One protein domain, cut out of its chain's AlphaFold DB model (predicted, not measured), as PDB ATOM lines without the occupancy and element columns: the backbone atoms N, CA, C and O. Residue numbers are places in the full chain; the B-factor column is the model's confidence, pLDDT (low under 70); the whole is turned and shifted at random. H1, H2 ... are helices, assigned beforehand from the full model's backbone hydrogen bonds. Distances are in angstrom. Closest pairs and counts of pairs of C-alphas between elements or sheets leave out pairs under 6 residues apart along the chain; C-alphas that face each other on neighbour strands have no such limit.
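AT A GLANCE: This is residues 312 to 390 of the 402 residues of the protein "Ribosome biogenesis GTPase YlqF" of Gammaproteobacteria bacterium (UniProt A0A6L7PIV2). What does the model look like at first sight? It is a small cluster of three crossed helices, H1, H3 and H4, each touching the other two, with the short helix H2 near H1 and H3 but away from H4, and a last stretch without a named element, residues 379 to 390, running out toward one end of the long axis. What is it made of? The printed part has 79 residues with four named helices, in the order H1, H2, H3, H4, and no named strand, and its class is all helix. How large is it? It is compact, with a radius of gyration of the C-alphas of 11.9 A, and only just elongated, its C-alphas spanning 45 by 23 by 18 A.

HOW THE PARTS SIT: What does the first helix meet? With its residues 312 to 317 alone, H1, residues 312 to 326, touches H4, residues 366 to 378, at a steep tilt of 54 degrees, the same way; the closest C-alphas, those of His 313 and Asp 367, are 4.6 A apart. With residues 316 to 321 alone, H1 touches residues 344 to 348 of H3, residues 344 to 355, about perpendicular at 75 degrees; the closest C-alphas, of Leu 317 and Ala 344, are 5.3 A apart. Where is H2, residues 328 to 335? It is close to H1 but not clearly touching, the closest C-alphas, of Leu 323 and Leu 331, being 6.8 A apart. It is likewise close to H3 but not clearly touching, at a shallow tilt of 30 degrees, the same way, with the closest C-alphas, of Tyr 335 and Ile 351, 6.4 A apart, and it is apart from H4. How do H3 and H4 stand? They touch about perpendicular at 85 degrees, the closest C-alphas, of Gly 352 and Ala 369, being 4.7 A apart; the helix packing is mostly crossed, with no touching pair at a shallow tilt. Are the backbones in helix form? In H2, H3 and H4 every O i to N i+4 pair is within hydrogen-bond range; in H1 it is 10 of 11.

IN THESE COORDINATES: Where does the first helix begin? H1 starts at C-alpha 312, (215.314, 224.815, 316.274), and is 20.7 A long. How long are the next two? H2 is 10.9 A and H3 16.2 A from first to last C-alpha. Where does H4 end? It is 18.0 A long and ends at C-alpha 378, (213.785, 212.332, 313.508).

THE WHOLE: How far apart are its extremes? The two C-alphas farthest apart are those of Gly 361 and Pro 390, at 45.8 A. Is it continuous? The printed part has no cut; the link from H1 to H2 is tight, and those from H2 to H3 and H3 to H4 are short. How confident is the model? The mean pLDDT of the printed part is 94.5, and no printed residue is under 70.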
ATOM      1  N   TYR A 312     216.166 225.674 317.101       90.25
ATOM      2  CA  TYR A 312     215.314 224.815 316.274       90.25
ATOM      3  C   TYR A 312     214.841 225.535 315.016       90.25
ATOM      4  O   TYR A 312     214.617 224.880 313.999       90.25
ATOM      5  N   HIS A 313     214.735 226.861 315.080       91.38
ATOM      6  CA  HIS A 313     214.523 227.709 313.918       91.38
ATOM      7  C   HIS A 313     215.643 227.516 312.880       91.38
ATOM      8  O   HIS A 313     215.362 227.116 311.755       91.38
ATOM      9  N   ASP A 314     216.908 227.685 313.267       89.25
ATOM     10  CA  ASP A 314     218.043 227.642 312.332       89.25
ATOM     11  C   ASP A 314     218.195 226.259 311.681       89.25
ATOM     12  O   ASP A 314     218.411 226.135 310.475       89.25
ATOM     13  N   ILE A 315     218.029 225.198 312.478       91.38
ATOM     14  CA  ILE A 315     218.064 223.817 311.978       91.38
ATOM     15  C   ILE A 315     216.920 223.562 311.005       91.38
ATOM     16  O   ILE A 315     217.104 222.843 310.023       91.38
ATOM     17  N   ALA A 316     215.739 224.111 311.283       95.94
ATOM     18  CA  ALA A 316     214.591 223.956 310.411       95.94
ATOM     19  C   ALA A 316     214.802 224.665 309.074       95.94
ATOM     20  O   ALA A 316     214.497 224.064 308.050       95.94
ATOM     21  N   LEU A 317     215.381 225.869 309.061       95.31
ATOM     22  CA  LEU A 317     215.714 226.565 307.816       95.31
ATOM     23  C   LEU A 317     216.716 225.765 306.976       95.31
ATOM     24  O   LEU A 317     216.448 225.495 305.808       95.31
ATOM     25  N   PHE A 318     217.805 225.294 307.595       93.81
ATOM     26  CA  PHE A 318     218.765 224.401 306.938       93.81
ATOM     27  C   PHE A 318     218.080 223.152 306.364       93.81
ATOM     28  O   PHE A 318     218.296 222.773 305.213       93.81
ATOM     29  N   ALA A 319     217.229 222.508 307.166       96.25
ATOM     30  CA  ALA A 319     216.537 221.301 306.751       96.25
ATOM     31  C   ALA A 319     215.570 221.566 305.590       96.25
ATOM     32  O   ALA A 319     215.488 220.749 304.679       96.25
ATOM     33  N   LEU A 320     214.840 222.682 305.615       97.06
ATOM     34  CA  LEU A 320     213.871 223.033 304.579       97.06
ATOM     35  C   LEU A 320     214.542 223.335 303.246       97.06
ATOM     36  O   LEU A 320     214.037 222.847 302.240       97.06
ATOM     37  N   GLU A 321     215.675 224.040 303.227       93.75
ATOM     38  CA  GLU A 321     216.412 224.271 301.977       93.75
ATOM     39  C   GLU A 321     216.788 222.951 301.296       93.75
ATOM     40  O   GLU A 321     216.464 222.726 300.129       93.75
ATOM     41  N   PHE A 322     217.361 222.019 302.058       94.25
ATOM     42  CA  PHE A 322     217.714 220.701 301.540       94.25
ATOM     43  C   PHE A 322     216.482 219.877 301.123       94.25
ATOM     44  O   PHE A 322     216.447 219.279 300.048       94.25
ATOM     45  N   LEU A 323     215.441 219.830 301.963       95.81
ATOM     46  CA  LEU A 323     214.245 219.032 301.679       95.81
ATOM     47  C   LEU A 323     213.491 219.538 300.456       95.81
ATOM     48  O   LEU A 323     212.896 218.725 299.755       95.81
ATOM     49  N   ARG A 324     213.506 220.848 300.203       93.56
ATOM     50  CA  ARG A 324     212.837 221.467 299.061       93.56
ATOM     51  C   ARG A 324     213.426 220.985 297.734       93.56
ATOM     52  O   ARG A 324     212.666 220.655 296.832       93.56
ATOM     53  N   SER A 325     214.753 220.884 297.668       90.06
ATOM     54  CA  SER A 325     215.495 220.372 296.510       90.06
ATOM     55  C   SER A 325     215.362 218.850 296.366       90.06
ATOM     56  O   SER A 325     214.946 218.339 295.328       90.06
ATOM     57  N   ASP A 326     215.671 218.105 297.428       93.19
ATOM     58  CA  ASP A 326     215.966 216.673 297.302       93.19
ATOM     59  C   ASP A 326     214.761 215.772 297.613       93.19
ATOM     60  O   ASP A 326     214.711 214.609 297.203       93.19
ATOM     61  N   TYR A 327     213.791 216.287 298.375       96.19
ATOM     62  CA  TYR A 327     212.662 215.518 298.908       96.19
ATOM     63  C   TYR A 327     211.342 216.312 298.905       96.19
ATOM     64  O   TYR A 327     210.462 216.047 299.737       96.19
ATOM     65  N   GLY A 328     211.182 217.251 297.965       95.81
ATOM     66  CA  GLY A 328     210.089 218.229 297.943       95.81
ATOM     67  C   GLY A 328     208.695 217.600 298.005       95.81
ATOM     68  O   GLY A 328     207.869 217.992 298.830       95.81
ATOM     69  N   ASP A 329     208.463 216.529 297.243       96.19
ATOM     70  CA  ASP A 329     207.188 215.792 297.245       96.19
ATOM     71  C   ASP A 329     206.786 215.291 298.637       96.19
ATOM     72  O   ASP A 329     205.608 215.269 299.006       96.19
ATOM     73  N   ARG A 330     207.768 214.876 299.444       96.00
ATOM     74  CA  ARG A 330     207.526 214.346 300.791       96.00
ATOM     75  C   ARG A 330     207.188 215.467 301.761       96.00
ATOM     76  O   ARG A 330     206.324 215.275 302.618       96.00
ATOM     77  N   LEU A 331     207.836 216.622 301.603       95.19
ATOM     78  CA  LEU A 331     207.540 217.838 302.355       95.19
ATOM     79  C   LEU A 331     206.115 218.322 302.055       95.19
ATOM     80  O   LEU A 331     205.311 218.460 302.982       95.19
ATOM     81  N   MET A 332     205.778 218.465 300.769       95.88
ATOM     82  CA  MET A 332     204.443 218.853 300.305       95.88
ATOM     83  C   MET A 332     203.367 217.910 300.835       95.88
ATOM     84  O   MET A 332     202.406 218.351 301.463       95.88
ATOM     85  N   LYS A 333     203.568 216.595 300.689       97.06
ATOM     86  CA  LYS A 333     202.627 215.585 301.183       97.06
ATOM     87  C   LYS A 333     202.463 215.615 302.703       97.06
ATOM     88  O   LYS A 333     201.346 215.486 303.200       97.06
ATOM     89  N   ARG A 334     203.553 215.754 303.467       96.81
ATOM     90  CA  ARG A 334     203.520 215.717 304.941       96.81
ATOM     91  C   ARG A 334     202.732 216.884 305.529       96.81
ATOM     92  O   ARG A 334     202.052 216.703 306.549       96.81
ATOM     93  N   TYR A 335     202.871 218.060 304.927       96.38
ATOM     94  CA  TYR A 335     202.297 219.303 305.431       96.38
ATOM     95  C   TYR A 335     201.134 219.826 304.591       96.38
ATOM     96  O   TYR A 335     200.583 220.850 304.953       96.38
ATOM     97  N   ASN A 336     200.699 219.124 303.541       95.56
ATOM     98  CA  ASN A 336     199.647 219.591 302.634       95.56
ATOM     99  C   ASN A 336     199.953 220.996 302.069       95.56
ATOM    100  O   ASN A 336     199.128 221.912 302.145       95.56
ATOM    101  N   ILE A 337     201.185 221.162 301.582       94.31
ATOM    102  CA  ILE A 337     201.680 222.373 300.915       94.31
ATOM    103  C   ILE A 337     201.519 222.173 299.405       94.31
ATOM    104  O   ILE A 337     201.826 221.098 298.896       94.31
ATOM    105  N   GLN A 338     201.012 223.191 298.708       91.38
ATOM    106  CA  GLN A 338     200.683 223.106 297.279       91.38
ATOM    107  C   GLN A 338     201.857 223.449 296.360       91.38
ATOM    108  O   GLN A 338     201.949 222.906 295.265       91.38
ATOM    109  N   THR A 339     202.737 224.351 296.797       91.75
ATOM    110  CA  THR A 339     203.893 224.816 296.027       91.75
ATOM    111  C   THR A 339     205.099 224.998 296.940       91.75
ATOM    112  O   THR A 339     204.958 225.293 298.126       91.75
ATOM    113  N   LEU A 340     206.288 224.810 296.376       92.00
ATOM    114  CA  LEU A 340     207.569 225.036 297.039       92.00
ATOM    115  C   LEU A 340     208.253 226.325 296.564       92.00
ATOM    116  O   LEU A 340     209.411 226.558 296.900       92.00
ATOM    117  N   GLU A 341     207.548 227.180 295.820       91.56
ATOM    118  CA  GLU A 341     207.996 228.518 295.395       91.56
ATOM    119  C   GLU A 341     207.965 229.526 296.561       91.56
ATOM    120  O   GLU A 341     207.407 230.614 296.474       91.56
ATOM    121  N   MET A 342     208.532 229.126 297.695       88.00
ATOM    122  CA  MET A 342     208.590 229.868 298.951       88.00
ATOM    123  C   MET A 342     209.983 229.686 299.539       88.00
ATOM    124  O   MET A 342     210.567 228.603 299.434       88.00
ATOM    125  N   THR A 343     210.523 230.723 300.168       92.56
ATOM    126  CA  THR A 343     211.772 230.644 300.935       92.56
ATOM    127  C   THR A 343     211.640 229.661 302.105       92.56
ATOM    128  O   THR A 343     210.534 229.348 302.551       92.56
ATOM    129  N   ALA A 344     212.762 229.178 302.651       93.81
ATOM    130  CA  ALA A 344     212.735 228.295 303.820       93.81
ATOM    131  C   ALA A 344     211.987 228.910 305.019       93.81
ATOM    132  O   ALA A 344     211.267 228.206 305.726       93.81
ATOM    133  N   THR A 345     212.115 230.223 305.220       94.44
ATOM    134  CA  THR A 345     211.423 230.956 306.287       94.44
ATOM    135  C   THR A 345     209.914 230.965 306.076       94.44
ATOM    136  O   THR A 345     209.168 230.648 306.999       94.44
ATOM    137  N   GLU A 346     209.461 231.265 304.859       95.69
ATOM    138  CA  GLU A 346     208.036 231.240 304.516       95.69
ATOM    139  C   GLU A 346     207.468 229.821 304.631       95.69
ATOM    140  O   GLU A 346     206.385 229.639 305.177       95.69
ATOM    141  N   LEU A 347     208.211 228.795 304.200       96.31
ATOM    142  CA  LEU A 347     207.806 227.398 304.382       96.31
ATOM    143  C   LEU A 347     207.679 227.024 305.861       96.31
ATOM    144  O   LEU A 347     206.764 226.289 306.232       96.31
ATOM    145  N   LEU A 348     208.585 227.502 306.713       97.25
ATOM    146  CA  LEU A 348     208.518 227.231 308.145       97.25
ATOM    147  C   LEU A 348     207.311 227.910 308.797       97.25
ATOM    148  O   LEU A 348     206.646 227.288 309.629       97.25
ATOM    149  N   ASP A 349     207.019 229.150 308.404       96.69
ATOM    150  CA  ASP A 349     205.819 229.872 308.831       96.69
ATOM    151  C   ASP A 349     204.556 229.095 308.427       96.69
ATOM    152  O   ASP A 349     203.735 228.738 309.269       96.69
ATOM    153  N   GLU A 350     204.487 228.677 307.167       96.12
ATOM    154  CA  GLU A 350     203.382 227.942 306.550       96.12
ATOM    155  C   GLU A 350     203.156 226.549 307.188       96.12
ATOM    156  O   GLU A 350     202.018 226.092 307.387       96.12
ATOM    157  N   ILE A 351     204.236 225.876 307.606       96.88
ATOM    158  CA  ILE A 351     204.180 224.675 308.456       96.88
ATOM    159  C   ILE A 351     203.634 225.029 309.843       96.88
ATOM    160  O   ILE A 351     202.784 224.309 310.377       96.88
ATOM    161  N   GLY A 352     204.115 226.118 310.438       97.06
ATOM    162  CA  GLY A 352     203.699 226.582 311.754       97.06
ATOM    163  C   GLY A 352     202.216 226.940 311.822       97.06
ATOM    164  O   GLY A 352     201.540 226.501 312.756       97.06
ATOM    165  N   GLN A 353     201.683 227.625 310.805       95.50
ATOM    166  CA  GLN A 353     200.258 227.935 310.676       95.50
ATOM    167  C   GLN A 353     199.417 226.654 310.675       95.50
ATOM    168  O   GLN A 353     198.526 226.483 311.511       95.50
ATOM    169  N   ARG A 354     199.755 225.682 309.816       94.75
ATOM    170  CA  ARG A 354     199.026 224.401 309.730       94.75
ATOM    171  C   ARG A 354     199.132 223.536 310.978       94.75
ATOM    172  O   ARG A 354     198.267 222.697 311.224       94.75
ATOM    173  N   ARG A 355     200.215 223.671 311.743       95.81
ATOM    174  CA  ARG A 355     200.472 222.870 312.949       95.81
ATOM    175  C   ARG A 355     200.032 223.561 314.238       95.81
ATOM    176  O   ARG A 355     200.213 222.981 315.308       95.81
ATOM    177  N   GLY A 356     199.443 224.757 314.160       94.50
ATOM    178  CA  GLY A 356     199.000 225.507 315.337       94.50
ATOM    179  C   GLY A 356     200.165 225.981 316.214       94.50
ATOM    180  O   GLY A 356     200.049 226.086 317.441       94.50
ATOM    181  N   CYS A 357     201.321 226.244 315.608       95.00
ATOM    182  CA  CYS A 357     202.483 226.809 316.283       95.00
ATOM    183  C   CYS A 357     202.329 228.327 316.403       95.00
ATOM    184  O   CYS A 357     203.141 229.059 315.866       95.00
ATOM    185  N   LEU A 358     201.272 228.799 317.065       94.44
ATOM    186  CA  LEU A 358     200.937 230.223 317.135       94.44
ATOM    187  C   LEU A 358     201.279 230.822 318.504       94.44
ATOM    188  O   LEU A 358     201.140 230.153 319.535       94.44
ATOM    189  N   VAL A 359     201.671 232.095 318.511       92.88
ATOM    190  CA  VAL A 359     201.753 232.945 319.707       92.88
ATOM    191  C   VAL A 359     200.503 233.823 319.845       92.88
ATOM    192  O   VAL A 359     199.636 233.872 318.969       92.88
ATOM    193  N   LYS A 360     200.393 234.544 320.969       88.75
ATOM    194  CA  LYS A 360     199.336 235.551 321.155       88.75
ATOM    195  C   LYS A 360     199.406 236.586 320.026       88.75
ATOM    196  O   LYS A 360     200.473 237.126 319.761       88.75
ATOM    197  N   GLY A 361     198.266 236.861 319.393       86.69
ATOM    198  CA  GLY A 361     198.180 237.744 318.224       86.69
ATOM    199  C   GLY A 361     198.198 237.021 316.872       86.69
ATOM    200  O   GLY A 361     198.097 237.685 315.851       86.69
ATOM    201  N   GLY A 362     198.286 235.684 316.850       88.38
ATOM    202  CA  GLY A 362     198.125 234.884 315.630       88.38
ATOM    203  C   GLY A 362     199.390 234.712 314.785       88.38
ATOM    204  O   GLY A 362     199.349 233.973 313.809       88.38
ATOM    205  N   ALA A 363     200.511 235.330 315.170       92.56
ATOM    206  CA  ALA A 363     201.808 235.105 314.533       92.56
ATOM    207  C   ALA A 363     202.362 233.704 314.851       92.56
ATOM    208  O   ALA A 363     202.051 233.127 315.898       92.56
ATOM    209  N   VAL A 364     203.202 233.165 313.968       95.50
ATOM    210  CA  VAL A 364     203.820 231.847 314.144       95.50
ATOM    211  C   VAL A 364     205.032 231.920 315.077       95.50
ATOM    212  O   VAL A 364     205.909 232.768 314.947       95.50
ATOM    213  N   ASP A 365     205.103 230.978 316.014       95.75
ATOM    214  CA  ASP A 365     206.307 230.637 316.767       95.75
ATOM    215  C   ASP A 365     207.209 229.745 315.899       95.75
ATOM    216  O   ASP A 365     207.009 228.525 315.814       95.75
ATOM    217  N   LEU A 366     208.199 230.357 315.244       93.06
ATOM    218  CA  LEU A 366     209.124 229.668 314.337       93.06
ATOM    219  C   LEU A 366     209.984 228.615 315.045       93.06
ATOM    220  O   LEU A 366     210.309 227.587 314.454       93.06
ATOM    221  N   ASP A 367     210.314 228.807 316.323       93.00
ATOM    222  CA  ASP A 367     211.112 227.838 317.075       93.00
ATOM    223  C   ASP A 367     210.263 226.608 317.452       93.00
ATOM    224  O   ASP A 367     210.713 225.461 317.369       93.00
ATOM    225  N   LYS A 368     208.980 226.809 317.786       95.06
ATOM    226  CA  LYS A 368     208.007 225.716 317.957       95.06
ATOM    227  C   LYS A 368     207.708 225.002 316.635       95.06
ATOM    228  O   LYS A 368     207.641 223.772 316.631       95.06
ATOM    229  N   ALA A 369     207.564 225.728 315.526       97.38
ATOM    230  CA  ALA A 369     207.422 225.138 314.195       97.38
ATOM    231  C   ALA A 369     208.661 224.310 313.816       97.38
ATOM    232  O   ALA A 369     208.529 223.160 313.391       97.38
ATOM    233  N   GLY A 370     209.859 224.835 314.088       96.81
ATOM    234  CA  GLY A 370     211.119 224.136 313.860       96.81
ATOM    235  C   GLY A 370     211.229 222.851 314.678       96.81
ATOM    236  O   GLY A 370     211.578 221.800 314.138       96.81
ATOM    237  N   ARG A 371     210.813 222.873 315.952       95.62
ATOM    238  CA  ARG A 371     210.697 221.658 316.780       95.62
ATOM    239  C   ARG A 371     209.775 220.610 316.165       95.62
ATOM    240  O   ARG A 371     210.111 219.426 316.182       95.62
ATOM    241  N   VAL A 372     208.622 221.020 315.632       97.44
ATOM    242  CA  VAL A 372     207.682 220.102 314.966       97.44
ATOM    243  C   VAL A 372     208.328 219.468 313.734       97.44
ATOM    244  O   VAL A 372     208.299 218.243 313.609       97.44
ATOM    245  N   LEU A 373     208.962 220.269 312.875       97.81
ATOM    246  CA  LEU A 373     209.650 219.774 311.681       97.81
ATOM    247  C   LEU A 373     210.779 218.798 312.035       97.81
ATOM    248  O   LEU A 373     210.818 217.677 311.530       97.81
ATOM    249  N   VAL A 374     211.686 219.188 312.935       96.00
ATOM    250  CA  VAL A 374     212.825 218.350 313.333       96.00
ATOM    251  C   VAL A 374     212.349 217.051 313.986       96.00
ATOM    252  O   VAL A 374     212.910 215.985 313.725       96.00
ATOM    253  N   ARG A 375     211.277 217.090 314.783       95.69
ATOM    254  CA  ARG A 375     210.664 215.879 315.343       95.69
ATOM    255  C   ARG A 375     210.102 214.968 314.253       95.69
ATOM    256  O   ARG A 375     210.318 213.758 314.315       95.69
ATOM    257  N   ASP A 376     209.401 215.522 313.268       97.19
ATOM    258  CA  ASP A 376     208.886 214.757 312.131       97.19
ATOM    259  C   ASP A 376     210.027 214.100 311.342       97.19
ATOM    260  O   ASP A 376     209.932 212.922 311.004       97.19
ATOM    261  N   ILE A 377     211.137 214.808 311.119       97.00
ATOM    262  CA  ILE A 377     212.346 214.254 310.490       97.00
ATOM    263  C   ILE A 377     212.910 213.096 311.320       97.00
ATOM    264  O   ILE A 377     213.122 211.996 310.803       97.00
ATOM    265  N   ARG A 378     213.155 213.320 312.617       94.75
ATOM    266  CA  ARG A 378     213.785 212.332 313.508       94.75
ATOM    267  C   ARG A 378     212.949 211.054 313.642       94.75
ATOM    268  O   ARG A 378     213.531 209.980 313.763       94.75
ATOM    269  N   ASN A 379     211.623 211.167 313.548       95.25
ATOM    270  CA  ASN A 379     210.683 210.048 313.634       95.25
ATOM    271  C   ASN A 379     210.332 209.412 312.277       95.25
ATOM    272  O   ASN A 379     209.508 208.501 312.234       95.25
ATOM    273  N   GLY A 380     210.911 209.887 311.168       96.38
ATOM    274  CA  GLY A 380     210.625 209.365 309.827       96.38
ATOM    275  C   GLY A 380     209.261 209.783 309.260       96.38
ATOM    276  O   GLY A 380     208.787 209.183 308.299       96.38
ATOM    277  N   GLY A 381     208.627 210.820 309.814       96.69
ATOM    278  CA  GLY A 381     207.352 211.366 309.338       96.69
ATOM    279  C   GLY A 381     207.416 211.931 307.914       96.69
ATOM    280  O   GLY A 381     206.406 211.942 307.217       96.69
ATOM    281  N   LEU A 382     208.605 212.337 307.457       96.44
ATOM    282  CA  LEU A 382     208.887 212.732 306.067       96.44
ATOM    283  C   LEU A 382     209.439 211.573 305.212       96.44
ATOM    284  O   LEU A 382     209.914 211.772 304.094       96.44
ATOM    285  N   GLY A 383     209.379 210.342 305.721       96.81
ATOM    286  CA  GLY A 383     209.969 209.168 305.094       96.81
ATOM    287  C   GLY A 383     211.478 209.060 305.323       96.81
ATOM    288  O   GLY A 383     212.030 209.583 306.288       96.81
ATOM    289  N   ARG A 384     212.137 208.318 304.430       97.88
ATOM    290  CA  ARG A 384     213.539 207.893 304.546       97.88
ATOM    291  C   ARG A 384     214.506 208.890 303.917       97.88
ATOM    292  O   ARG A 384     214.554 208.969 302.695       97.88
ATOM    293  N   ILE A 385     215.265 209.629 304.715       98.06
ATOM    294  CA  ILE A 385     216.051 210.783 304.258       98.06
ATOM    295  C   ILE A 385     217.526 210.570 304.582       98.06
ATOM    296  O   ILE A 385     217.880 210.285 305.726       98.06
ATOM    297  N   THR A 386     218.384 210.763 303.585       97.62
ATOM    298  CA  THR A 386     219.837 210.881 303.768       97.62
ATOM    299  C   THR A 386     220.277 212.257 303.276       97.62
ATOM    300  O   THR A 386     219.953 212.625 302.147       97.62
ATOM    301  N   TRP A 387     220.981 212.994 304.139       95.00
ATOM    302  CA  TRP A 387     221.284 214.431 304.042       95.00
ATOM    303  C   TRP A 387     222.564 214.760 303.272       95.00
ATOM    304  O   TRP A 387     222.954 215.916 303.211       95.00
ATOM    305  N   GLU A 388     223.247 213.745 302.752       91.38
ATOM    306  CA  GLU A 388     224.543 213.901 302.096       91.38
ATOM    307  C   GLU A 388     224.818 212.742 301.141       91.38
ATOM    308  O   GLU A 388     224.328 211.618 301.331       91.38
ATOM    309  N   LEU A 389     225.612 213.015 300.116       89.25
ATOM    310  CA  LEU A 389     226.123 212.044 299.160       89.25
ATOM    311  C   LEU A 389     227.637 211.868 299.343       89.25
ATOM    312  O   LEU A 389     228.302 212.765 299.852       89.25
ATOM    313  N   PRO A 390     228.209 210.723 298.930       86.31
ATOM    314  CA  PRO A 390     229.657 210.525 299.003       86.31
ATOM    315  C   PRO A 390     230.462 211.549 298.195       86.31
ATOM    316  O   PRO A 390     231.614 211.812 298.525       86.31
TER     317      PRO A 390